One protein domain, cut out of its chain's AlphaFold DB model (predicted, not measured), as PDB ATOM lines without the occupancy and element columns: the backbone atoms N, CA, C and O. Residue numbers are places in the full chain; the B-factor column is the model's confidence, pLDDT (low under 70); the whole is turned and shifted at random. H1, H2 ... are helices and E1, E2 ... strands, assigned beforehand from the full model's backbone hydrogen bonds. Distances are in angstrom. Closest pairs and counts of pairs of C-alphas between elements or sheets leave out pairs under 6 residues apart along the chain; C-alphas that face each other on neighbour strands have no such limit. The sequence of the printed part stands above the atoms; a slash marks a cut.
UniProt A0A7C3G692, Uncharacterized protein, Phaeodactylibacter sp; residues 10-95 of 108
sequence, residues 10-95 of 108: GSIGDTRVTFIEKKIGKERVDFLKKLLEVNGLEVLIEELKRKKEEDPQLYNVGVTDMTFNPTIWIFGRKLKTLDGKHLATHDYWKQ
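Overview. This is residues 10 to 95 of the 108 residues of an uncharacterized protein of Phaeodactylibacter sp (UniProt A0A7C3G692). A strongly twisted sheet of four strands has the long helix H1 lying along one face, two layers in all; the long link of the E3-E4 hairpin reaches one end of the longest axis, and the link between the short helices H2 and H3 reaches the other. The 86 printed residues hold, in chain order, E1, E2, H1, E3, E4, H2 and H3; the sheet order is E1, E2, E4, E3, all antiparallel, and the class is mixed. The whole is compact, with a radius of gyration of the C-alphas of 13.5 A, yet only just elongated, spanning 41 by 27 by 18 A.

Arrangement. Start at inner strands E2, residues 15 to 24, and E4, residues 59 to 63: N 18 and O 63 are 2.8 A apart, within hydrogen-bond range. Edge strand E3, residues 43 to 47, forms a hairpin with E4, with N 44 and O 62 at 2.8 A. E2 bends by 79 degrees at residue 18, and its residues 15 to 17 pair with edge strand E1, residues 10 to 12, in a hairpin, with N 10 and O 17 at 2.9 A. H1, residues 26 to 38, is on the sheet at a height of 9.3 A, along the strands, at 8 degrees to E4 on the local plane; its closest C-alphas to E4 are Val 29 and Val 61, 6.8 A. E2, H1 and E3 make a split strand-helix-strand unit, two strands running the same way with E4 between them, its crossover right-handed. H2, residues 70 to 75, and H3, residues 90 to 93, are not on the sheet, and are close but not clearly touching, with the C-alphas of Ile 74 and His 90 closest at 6.5 A. Every O i to N i+4 pair is within hydrogen-bond range in H1 and H2; H3 is too short for one.

Along the chain. Find C-alpha 10 at (-4.249, 0.523, 15.784), where E1 begins. E2 runs 20.2 A, and H1 runs 18.5 A from C-alpha 26 at (10.996, 12.772, 8.574). E3 spans 13.2 A and E4 13.5 A; H3 ends at C-alpha 93, (15.975, 7.511, 22.450).

Size, cuts and confidence. Look for the farthest C-alphas at Lys 52 and Lys 85, 42.4 A apart. The long links are E3 to E4 and H2 to H3; the printed part has no cut, and no printed residue is under 70 in pLDDT.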
ATOM      1  N   GLY A  10      -3.317   0.266  16.873       86.75
ATOM      2  CA  GLY A  10      -4.249   0.523  15.784       86.75
ATOM      3  C   GLY A  10      -3.860  -0.277  14.553       86.75
ATOM      4  O   GLY A  10      -3.300  -1.363  14.683       86.75
ATOM      5  N   SER A  11      -4.173   0.244  13.379       86.44
ATOM      6  CA  SER A  11      -3.878  -0.397  12.102       86.44
ATOM      7  C   SER A  11      -3.315   0.625  11.126       86.44
ATOM      8  O   SER A  11      -3.756   1.774  11.109       86.44
ATOM      9  N   ILE A  12      -2.328   0.200  10.343       86.69
ATOM     10  CA  ILE A  12      -1.836   0.925   9.171       86.69
ATOM     11  C   ILE A  12      -2.178   0.032   7.978       86.69
ATOM     12  O   ILE A  12      -1.634  -1.065   7.847       86.69
ATOM     13  N   GLY A  13      -3.139   0.467   7.159       83.25
ATOM     14  CA  GLY A  13      -3.772  -0.404   6.165       83.25
ATOM     15  C   GLY A  13      -4.482  -1.586   6.837       83.25
ATOM     16  O   GLY A  13      -5.272  -1.382   7.760       83.25
ATOM     17  N   ASP A  14      -4.154  -2.804   6.406       86.00
ATOM     18  CA  ASP A  14      -4.718  -4.055   6.936       86.00
ATOM     19  C   ASP A  14      -3.890  -4.671   8.080       86.00
ATOM     20  O   ASP A  14      -4.321  -5.624   8.732       86.00
ATOM     21  N   THR A  15      -2.705  -4.121   8.366       88.06
ATOM     22  CA  THR A  15      -1.800  -4.663   9.384       88.06
ATOM     23  C   THR A  15      -2.020  -3.972  10.723       88.06
ATOM     24  O   THR A  15      -1.974  -2.742  10.836       88.06
ATOM     25  N   ARG A  16      -2.238  -4.767  11.775       89.31
ATOM     26  CA  ARG A  16      -2.327  -4.263  13.149       89.31
ATOM     27  C   ARG A  16      -0.936  -3.893  13.650       89.31
ATOM     28  O   ARG A  16      -0.011  -4.693  13.558       89.31
ATOM     29  N   VAL A  17      -0.809  -2.696  14.209       92.38
ATOM     30  CA  VAL A  17       0.464  -2.159  14.690       92.38
ATOM     31  C   VAL A  17       0.341  -1.570  16.086       92.38
ATOM     32  O   VAL A  17      -0.710  -1.057  16.490       92.38
ATOM     33  N   THR A  18       1.454  -1.590  16.805       90.56
ATOM     34  CA  THR A  18       1.677  -0.766  17.988       90.56
ATOM     35  C   THR A  18       2.276   0.559  17.546       90.56
ATOM     36  O   THR A  18       3.371   0.596  16.990       90.56
ATOM     37  N   PHE A  19       1.575   1.661  17.792       90.88
ATOM     38  CA  PHE A  19       2.086   2.993  17.501       90.88
ATOM     39  C   PHE A  19       3.144   3.400  18.518       90.88
ATOM     40  O   PHE A  19       2.892   3.415  19.722       90.88
ATOM     41  N   ILE A  20       4.300   3.801  18.000       89.75
ATOM     42  CA  ILE A  20       5.422   4.300  18.789       89.75
ATOM     43  C   ILE A  20       5.292   5.811  18.929       89.75
ATOM     44  O   ILE A  20       5.176   6.336  20.033       89.75
ATOM     45  N   GLU A  21       5.247   6.509  17.794       89.50
ATOM     46  CA  GLU A  21       5.111   7.960  17.732       89.50
ATOM     47  C   GLU A  21       4.171   8.344  16.583       89.50
ATOM     48  O   GLU A  21       4.149   7.720  15.521       89.50
ATOM     49  N   LYS A  22       3.352   9.373  16.816       90.25
ATOM     50  CA  LYS A  22       2.401   9.915  15.839       90.25
ATOM     51  C   LYS A  22       2.729  11.373  15.570       90.25
ATOM     52  O   LYS A  22       3.134  12.076  16.494       90.25
ATOM     53  N   LYS A  23       2.455  11.843  14.351       89.06
ATOM     54  CA  LYS A  23       2.660  13.241  13.927       89.06
ATOM     55  C   LYS A  23       4.109  13.719  14.089       89.06
ATOM     56  O   LYS A  23       4.351  14.797  14.626       89.06
ATOM     57  N   ILE A  24       5.060  12.917  13.625       90.62
ATOM     58  CA  ILE A  24       6.491  13.239  13.691       90.62
ATOM     59  C   ILE A  24       7.059  13.620  12.325       90.62
ATOM     60  O   ILE A  24       6.485  13.279  11.293       90.62
ATOM     61  N   GLY A  25       8.172  14.356  12.331       91.44
ATOM     62  CA  GLY A  25       8.901  14.749  11.124       91.44
ATOM     63  C   GLY A  25       9.793  13.631  10.573       91.44
ATOM     64  O   GLY A  25      10.083  12.650  11.258       91.44
ATOM     65  N   LYS A  26      10.261  13.802   9.332       90.44
ATOM     66  CA  LYS A  26      10.996  12.772   8.574       90.44
ATOM     67  C   LYS A  26      12.291  12.299   9.248       90.44
ATOM     68  O   LYS A  26      12.572  11.107   9.239       90.44
ATOM     69  N   GLU A  27      13.053  13.203   9.858       91.56
ATOM     70  CA  GLU A  27      14.322  12.866  10.529       91.56
ATOM     71  C   GLU A  27      14.112  11.896  11.698       91.56
ATOM     72  O   GLU A  27      14.831  10.910  11.844       91.56
ATOM     73  N   ARG A  28      13.060  12.133  12.493       92.44
ATOM     74  CA  ARG A  28      12.691  11.265  13.614       92.44
ATOM     75  C   ARG A  28      12.243   9.886  13.136       92.44
ATOM     76  O   ARG A  28      12.584   8.882  13.755       92.44
ATOM     77  N   VAL A  29      11.498   9.840  12.033       92.94
ATOM     78  CA  VAL A  29      11.042   8.589  11.412       92.94
ATOM     79  C   VAL A  29      12.225   7.752  10.943       92.94
ATOM     80  O   VAL A  29      12.262   6.563  11.234       92.94
ATOM     81  N   ASP A  30      13.191   8.359  10.250       93.62
ATOM     82  CA  ASP A  30      14.363   7.645   9.733       93.62
ATOM     83  C   ASP A  30      15.226   7.073  10.868       93.62
ATOM     84  O   ASP A  30      15.634   5.913  10.820       93.62
ATOM     85  N   PHE A  31      15.422   7.846  11.941       93.75
ATOM     86  CA  PHE A  31      16.098   7.362  13.145       93.75
ATOM     87  C   PHE A  31      15.369   6.168  13.776       93.75
ATOM     88  O   PHE A  31      15.984   5.127  14.013       93.75
ATOM     89  N   LEU A  32      14.059   6.299  14.029       92.94
ATOM     90  CA  LEU A  32      13.265   5.231  14.638       92.94
ATOM     91  C   LEU A  32      13.248   3.980  13.762       92.94
ATOM     92  O   LEU A  32      13.426   2.883  14.279       92.94
ATOM     93  N   LYS A  33      13.094   4.139  12.445       94.44
ATOM     94  CA  LYS A  33      13.118   3.029  11.494       94.44
ATOM     95  C   LYS A  33      14.419   2.235  11.616       94.44
ATOM     96  O   LYS A  33      14.373   1.050  11.927       94.44
ATOM     97  N   LYS A  34      15.566   2.906  11.470       94.19
ATOM     98  CA  LYS A  34      16.889   2.267  11.559       94.19
ATOM     99  C   LYS A  34      17.109   1.587  12.909       94.19
ATOM    100  O   LYS A  34      17.599   0.463  12.963       94.19
ATOM    101  N   LEU A  35      16.734   2.253  14.003       93.94
ATOM    102  CA  LEU A  35      16.924   1.728  15.353       93.94
ATOM    103  C   LEU A  35      16.114   0.450  15.581       93.94
ATOM    104  O   LEU A  35      16.636  -0.534  16.099       93.94
ATOM    105  N   LEU A  36      14.840   0.462  15.205       93.69
ATOM    106  CA  LEU A  36      13.934  -0.659  15.424       93.69
ATOM    107  C   LEU A  36      14.278  -1.843  14.505       93.69
ATOM    108  O   LEU A  36      14.295  -2.976  14.979       93.69
ATOM    109  N   GLU A  37      14.663  -1.587  13.251       94.06
ATOM    110  CA  GLU A  37      15.099  -2.625  12.305       94.06
ATOM    111  C   GLU A  37      16.364  -3.358  12.785       94.06
ATOM    112  O   GLU A  37      16.416  -4.586  12.742       94.06
ATOM    113  N   VAL A  38      17.357  -2.643  13.338       93.62
ATOM    114  CA  VAL A  38      18.555  -3.263  13.954       93.62
ATOM    115  C   VAL A  38      18.189  -4.159  15.145       93.62
ATOM    116  O   VAL A  38      18.889  -5.125  15.450       93.62
ATOM    117  N   ASN A  39      17.072  -3.867  15.809       93.44
ATOM    118  CA  ASN A  39      16.541  -4.667  16.910       93.44
ATOM    119  C   ASN A  39      15.602  -5.796  16.442       93.44
ATOM    120  O   ASN A  39      15.002  -6.465  17.282       93.44
ATOM    121  N   GLY A  40      15.492  -6.033  15.129       92.06
ATOM    122  CA  GLY A  40      14.675  -7.102  14.552       92.06
ATOM    123  C   GLY A  40      13.173  -6.816  14.561       92.06
ATOM    124  O   GLY A  40      12.378  -7.741  14.421       92.06
ATOM    125  N   LEU A  41      12.779  -5.556  14.749       93.31
ATOM    126  CA  LEU A  41      11.386  -5.133  14.710       93.31
ATOM    127  C   LEU A  41      11.028  -4.673  13.302       93.31
ATOM    128  O   LEU A  41      11.747  -3.891  12.682       93.31
ATOM    129  N   GLU A  42       9.878  -5.120  12.820       93.56
ATOM    130  CA  GLU A  42       9.325  -4.659  11.553       93.56
ATOM    131  C   GLU A  42       8.558  -3.350  11.770       93.56
ATOM    132  O   GLU A  42       7.635  -3.270  12.590       93.56
ATOM    133  N   VAL A  43       8.966  -2.312  11.037       93.50
ATOM    134  CA  VAL A  43       8.467  -0.942  11.187       93.50
ATOM    135  C   VAL A  43       7.572  -0.576  10.012       93.50
ATOM    136  O   VAL A  43       7.980  -0.648   8.855       93.50
ATOM    137  N   LEU A  44       6.370  -0.097  10.320       93.12
ATOM    138  CA  LEU A  44       5.423   0.450   9.358       93.12
ATOM    139  C   LEU A  44       5.293   1.961   9.550       93.12
ATOM    140  O   LEU A  44       5.160   2.466  10.669       93.12
ATOM    141  N   ILE A  45       5.338   2.682   8.433       93.06
ATOM    142  CA  ILE A  45       5.269   4.142   8.387       93.06
ATOM    143  C   ILE A  45       4.009   4.529   7.624       93.06
ATOM    144  O   ILE A  45       3.777   4.061   6.514       93.06
ATOM    145  N   GLU A  46       3.213   5.410   8.216       91.44
ATOM    146  CA  GLU A  46       2.027   5.991   7.595       91.44
ATOM    147  C   GLU A  46       2.249   7.488   7.380       91.44
ATOM    148  O   GLU A  46       2.520   8.233   8.326       91.44
ATOM    149  N   GLU A  47       2.121   7.944   6.136       90.44
ATOM    150  CA  GLU A  47       2.192   9.365   5.801       90.44
ATOM    151  C   GLU A  47       0.845  10.039   6.077       90.44
ATOM    152  O   GLU A  47      -0.192   9.668   5.522       90.44
ATOM    153  N   LEU A  48       0.840  11.062   6.930       86.75
ATOM    154  CA  LEU A  48      -0.367  11.836   7.189       86.75
ATOM    155  C   LEU A  48      -0.617  12.811   6.039       86.75
ATOM    156  O   LEU A  48       0.275  13.555   5.635       86.75
ATOM    157  N   LYS A  49      -1.854  12.874   5.540       83.00
ATOM    158  CA  LYS A  49      -2.223  13.874   4.529       83.00
ATOM    159  C   LYS A  49      -1.999  15.286   5.076       83.00
ATOM    160  O   LYS A  49      -2.507  15.629   6.148       83.00
ATOM    161  N   ARG A  50      -1.257  16.104   4.327       84.31
ATOM    162  CA  ARG A  50      -1.074  17.528   4.635       84.31
ATOM    163  C   ARG A  50      -2.414  18.249   4.503       84.31
ATOM    164  O   ARG A  50      -3.197  17.936   3.607       84.31
ATOM    165  N   LYS A  51      -2.692  19.196   5.403       78.38
ATOM    166  CA  LYS A  51      -3.905  20.027   5.319       78.38
ATOM    167  C   LYS A  51      -3.738  21.149   4.294       78.38
ATOM    168  O   LYS A  51      -4.700  21.485   3.614       78.38
ATOM    169  N   LYS A  52      -2.526  21.694   4.182       83.81
ATOM    170  CA  LYS A  52      -2.092  22.653   3.160       83.81
ATOM    171  C   LYS A  52      -0.742  22.214   2.593       83.81
ATOM    172  O   LYS A  52       0.019  21.552   3.292       83.81
ATOM    173  N   GLU A  53      -0.420  22.581   1.353       74.25
ATOM    174  CA  GLU A  53       0.873  22.224   0.736       74.25
ATOM    175  C   GLU A  53       2.088  22.795   1.490       74.25
ATOM    176  O   GLU A  53       3.127  22.136   1.536       74.25
ATOM    177  N   GLU A  54       1.934  23.956   2.138       80.69
ATOM    178  CA  GLU A  54       2.956  24.582   2.994       80.69
ATOM    179  C   GLU A  54       3.157  23.886   4.349       80.69
ATOM    180  O   GLU A  54       4.172  24.118   5.005       80.69
ATOM    181  N   ASP A  55       2.218  23.043   4.796       83.25
ATOM    182  CA  ASP A  55       2.367  22.367   6.085       83.25
ATOM    183  C   ASP A  55       3.465  21.290   6.008       83.25
ATOM    184  O   ASP A  55       3.589  20.578   5.002       83.25
ATOM    185  N   PRO A  56       4.245  21.093   7.087       83.94
ATOM    186  CA  PRO A  56       5.248  20.039   7.124       83.94
ATOM    187  C   PRO A  56       4.594  18.660   6.966       83.94
ATOM    188  O   PRO A  56       3.571  18.358   7.585       83.94
ATOM    189  N   GLN A  57       5.212  17.794   6.158       87.94
ATOM    190  CA  GLN A  57       4.808  16.391   6.054       87.94
ATOM    191  C   GLN A  57       5.034  15.697   7.394       87.94
ATOM    192  O   GLN A  57       6.163  15.629   7.884       87.94
ATOM    193  N   LEU A  58       3.958  15.154   7.954       91.69
ATOM    194  CA  LEU A  58       3.995  14.403   9.198       91.69
ATOM    195  C   LEU A  58       3.769  12.919   8.927       91.69
ATOM    196  O   LEU A  58       3.127  12.533   7.948       91.69
ATOM    197  N   TYR A  59       4.279  12.098   9.833       92.06
ATOM    198  CA  TYR A  59       4.230  10.649   9.731       92.06
ATOM    199  C   TYR A  59       3.798  10.035  11.062       92.06
ATOM    200  O   TYR A  59       4.028  10.607  12.133       92.06
ATOM    201  N   ASN A  60       3.195   8.854  10.993       92.06
ATOM    202  CA  ASN A  60       3.021   7.960  12.128       92.06
ATOM    203  C   ASN A  60       3.939   6.755  11.950       92.06
ATOM    204  O   ASN A  60       4.071   6.228  10.848       92.06
ATOM    205  N   VAL A  61       4.549   6.314  13.044       92.81
ATOM    206  CA  VAL A  61       5.422   5.142  13.070       92.81
ATOM    207  C   VAL A  61       4.822   4.114  14.008       92.81
ATOM    208  O   VAL A  61       4.500   4.415  15.164       92.81
ATOM    209  N   GLY A  62       4.676   2.897  13.505       92.88
ATOM    210  CA  GLY A  62       4.264   1.745  14.284       92.88
ATOM    211  C   GLY A  62       5.136   0.533  14.003       92.88
ATOM    212  O   GLY A  62       5.862   0.491  13.016       92.88
ATOM    213  N   VAL A  63       5.058  -0.452  14.887       94.06
ATOM    214  CA  VAL A  63       5.687  -1.766  14.713       94.06
ATOM    215  C   VAL A  63       4.636  -2.859  14.721       94.06
ATOM    216  O   VAL A  63       3.597  -2.713  15.369       94.06
ATOM    217  N   THR A  64       4.893  -3.949  14.007       93.38
ATOM    218  CA  THR A  64       3.977  -5.102  13.958       93.38
ATOM    219  C   THR A  64       4.004  -5.922  15.254       93.38
ATOM    220  O   THR A  64       3.010  -6.560  15.604       93.38
ATOM    221  N   ASP A  65       5.093  -5.844  16.027       91.75
ATOM    222  CA  ASP A  65       5.190  -6.477  17.342       91.75
ATOM    223  C   ASP A  65       4.245  -5.801  18.357       91.75
ATOM    224  O   ASP A  65       4.431  -4.664  18.803       91.75
ATOM    225  N   MET A  66       3.205  -6.537  18.748       88.56
ATOM    226  CA  MET A  66       2.198  -6.091  19.713       88.56
ATOM    227  C   MET A  66       2.702  -6.041  21.162       88.56
ATOM    228  O   MET A  66       2.010  -5.500  22.021       88.56
ATOM    229  N   THR A  67       3.863  -6.626  21.455       88.69
ATOM    230  CA  THR A  67       4.483  -6.625  22.790       88.69
ATOM    231  C   THR A  67       5.499  -5.496  22.962       88.69
ATOM    232  O   THR A  67       5.992  -5.248  24.071       88.69
ATOM    233  N   PHE A  68       5.827  -4.804  21.869       89.94
ATOM    234  CA  PHE A  68       6.813  -3.743  21.877       89.94
ATOM    235  C   PHE A  68       6.293  -2.491  22.589       89.94
ATOM    236  O   PHE A  68       5.397  -1.800  22.115       89.94
ATOM    237  N   ASN A  69       6.941  -2.132  23.695       89.31
ATOM    238  CA  ASN A  69       6.723  -0.865  24.382       89.31
ATOM    239  C   ASN A  69       8.072  -0.149  24.540       89.31
ATOM    240  O   ASN A  69       8.919  -0.671  25.273       89.31
ATOM    241  N   PRO A  70       8.269   1.045  23.944       89.94
ATOM    242  CA  PRO A  70       9.531   1.782  24.033       89.94
ATOM    243  C   PRO A  70      10.016   1.969  25.472       89.94
ATOM    244  O   PRO A  70      11.186   1.758  25.773       89.94
ATOM    245  N   THR A  71       9.101   2.293  26.389       89.44
ATOM    246  CA  THR A  71       9.410   2.504  27.810       89.44
ATOM    247  C   THR A  71       9.967   1.232  28.441       89.44
ATOM    248  O   THR A  71      11.040   1.251  29.040       89.44
ATOM    249  N   ILE A  72       9.270   0.106  28.270       89.69
ATOM    250  CA  ILE A  72       9.685  -1.180  28.847       89.69
ATOM    251  C   ILE A  72      10.994  -1.652  28.215       89.69
ATOM    252  O   ILE A  72      11.853  -2.184  28.909       89.69
ATOM    253  N   TRP A  73      11.167  -1.465  26.910       91.19
ATOM    254  CA  TRP A  73      12.347  -1.944  26.200       91.19
ATOM    255  C   TRP A  73      13.605  -1.132  26.521       91.19
ATOM    256  O   TRP A  73      14.677  -1.719  26.654       91.19
ATOM    257  N   ILE A  74      13.478   0.183  26.714       90.56
ATOM    258  CA  ILE A  74      14.586   1.050  27.135       90.56
ATOM    259  C   ILE A  74      14.946   0.776  28.597       90.56
ATOM    260  O   ILE A  74      16.069   0.372  28.896       90.56
ATOM    261  N   PHE A  75      13.996   0.927  29.526       88.44
ATOM    262  CA  PHE A  75      14.289   0.774  30.957       88.44
ATOM    263  C   PHE A  75      14.552  -0.681  31.361       88.44
ATOM    264  O   PHE A  75      15.317  -0.936  32.286       88.44
ATOM    265  N   GLY A  76      13.987  -1.642  30.630       89.56
ATOM    266  CA  GLY A  76      14.283  -3.066  30.761       89.56
ATOM    267  C   GLY A  76      15.558  -3.513  30.042       89.56
ATOM    268  O   GLY A  76      15.823  -4.712  30.018       89.56
ATOM    269  N   ARG A  77      16.335  -2.588  29.452       89.75
ATOM    270  CA  ARG A  77      17.628  -2.859  28.795       89.75
ATOM    271  C   ARG A  77      17.553  -3.910  27.677       89.75
ATOM    272  O   ARG A  77      18.456  -4.727  27.523       89.75
ATOM    273  N   LYS A  78      16.467  -3.888  26.899       91.06
ATOM    274  CA  LYS A  78      16.222  -4.799  25.767       91.06
ATOM    275  C   LYS A  78      16.562  -4.177  24.415       91.06
ATOM    276  O   LYS A  78      16.883  -4.908  23.486       91.06
ATOM    277  N   LEU A  79      16.480  -2.850  24.306       92.81
ATOM    278  CA  LEU A  79      16.738  -2.124  23.065       92.81
ATOM    279  C   LEU A  79      18.229  -1.800  22.914       92.81
ATOM    280  O   LEU A  79      18.830  -1.190  23.799       92.81
ATOM    281  N   LYS A  80      18.813  -2.174  21.779       93.12
ATOM    282  CA  LYS A  80      20.182  -1.835  21.378       93.12
ATOM    283  C   LYS A  80      20.217  -0.534  20.582       93.12
ATOM    284  O   LYS A  80      19.243  -0.195  19.913       93.12
ATOM    285  N   THR A  81      21.337   0.174  20.641       92.38
ATOM    286  CA  THR A  81      21.659   1.328  19.785       92.38
ATOM    287  C   THR A  81      21.933   0.905  18.338       92.38
ATOM    288  O   THR A  81      22.046  -0.282  18.035       92.38
ATOM    289  N   LEU A  82      22.059   1.881  17.431       91.12
ATOM    290  CA  LEU A  82      22.295   1.648  15.996       91.12
ATOM    291  C   LEU A  82      23.568   0.845  15.680       91.12
ATOM    292  O   LEU A  82      23.621   0.156  14.668       91.12
ATOM    293  N   ASP A  83      24.586   0.910  16.538       86.44
ATOM    294  CA  ASP A  83      25.813   0.118  16.398       86.44
ATOM    295  C   ASP A  83      25.629  -1.361  16.796       86.44
ATOM    296  O   ASP A  83      26.538  -2.172  16.611       86.44
ATOM    297  N   GLY A  84      24.477  -1.717  17.374       82.94
ATOM    298  CA  GLY A  84      24.128  -3.067  17.810       82.94
ATOM    299  C   GLY A  84      24.901  -3.573  19.034       82.94
ATOM    300  O   GLY A  84      24.706  -4.727  19.430       82.94
ATOM    301  N   LYS A  85      25.768  -2.747  19.638       82.75
ATOM    302  CA  LYS A  85      26.635  -3.139  20.763       82.75
ATOM    303  C   LYS A  85      26.196  -2.517  22.079       82.75
ATOM    304  O   LYS A  85      26.187  -3.215  23.091       82.75
ATOM    305  N   HIS A  86      25.824  -1.237  22.073       88.56
ATOM    306  CA  HIS A  86      25.365  -0.557  23.279       88.56
ATOM    307  C   HIS A  86      23.846  -0.665  23.451       88.56
ATOM    308  O   HIS A  86      23.113  -1.121  22.571       88.56
ATOM    309  N   LEU A  87      23.370  -0.303  24.642       90.44
ATOM    310  CA  LEU A  87      21.956  -0.353  24.995       90.44
ATOM    311  C   LEU A  87      21.381   1.055  24.954       90.44
ATOM    312  O   LEU A  87      21.927   1.966  25.569       90.44
ATOM    313  N   ALA A  88      20.267   1.224  24.251       91.00
ATOM    314  CA  ALA A  88      19.627   2.518  24.110       91.00
ATOM    315  C   ALA A  88      19.154   3.027  25.480       91.00
ATOM    316  O   ALA A  88      18.408   2.352  26.194       91.00
ATOM    317  N   THR A  89      19.582   4.234  25.842       91.19
ATOM    318  CA  THR A  89      19.107   4.955  27.026       91.19
ATOM    319  C   THR A  89      17.916   5.843  26.667       91.19
ATOM    320  O   THR A  89      17.580   6.041  25.498       91.19
ATOM    321  N   HIS A  90      17.260   6.407  27.678       89.56
ATOM    322  CA  HIS A  90      16.180   7.370  27.462       89.56
ATOM    323  C   HIS A  90      16.645   8.626  26.709       89.56
ATOM    324  O   HIS A  90      15.912   9.130  25.856       89.56
ATOM    325  N   ASP A  91      17.858   9.105  26.985       89.62
ATOM    326  CA  ASP A  91      18.408  10.296  26.334       89.62
ATOM    327  C   ASP A  91      18.844   9.996  24.899       89.62
ATOM    328  O   ASP A  91      18.560  10.790  24.002       89.62
ATOM    329  N   TYR A  92      19.389   8.801  24.652       91.19
ATOM    330  CA  TYR A  92      19.627   8.305  23.298       91.19
ATOM    331  C   TYR A  92      18.333   8.173  22.498       91.19
ATOM    332  O   TYR A  92      18.243   8.641  21.365       91.19
ATOM    333  N   TRP A  93      17.282   7.601  23.097       91.12
ATOM    334  CA  TRP A  93      15.975   7.511  22.450       91.12
ATOM    335  C   TRP A  93      15.434   8.885  22.067       91.12
ATOM    336  O   TRP A  93      14.797   9.015  21.027       91.12
ATOM    337  N   LYS A  94      15.678   9.915  22.880       90.12
ATOM    338  CA  LYS A  94      15.300  11.303  22.583       90.12
ATOM    339  C   LYS A  94      16.271  12.029  21.649       90.12
ATOM    340  O   LYS A  94      16.017  13.193  21.356       90.12
ATOM    341  N   GLN A  95      17.335  11.366  21.194       90.75
ATOM    342  CA  GLN A  95      18.414  11.952  20.393       90.75
ATOM    343  C   GLN A  95      19.077  13.159  21.084       90.75
ATOM    344  O   GLN A  95      19.474  14.114  20.426       90.75
TER     345      GLN A  95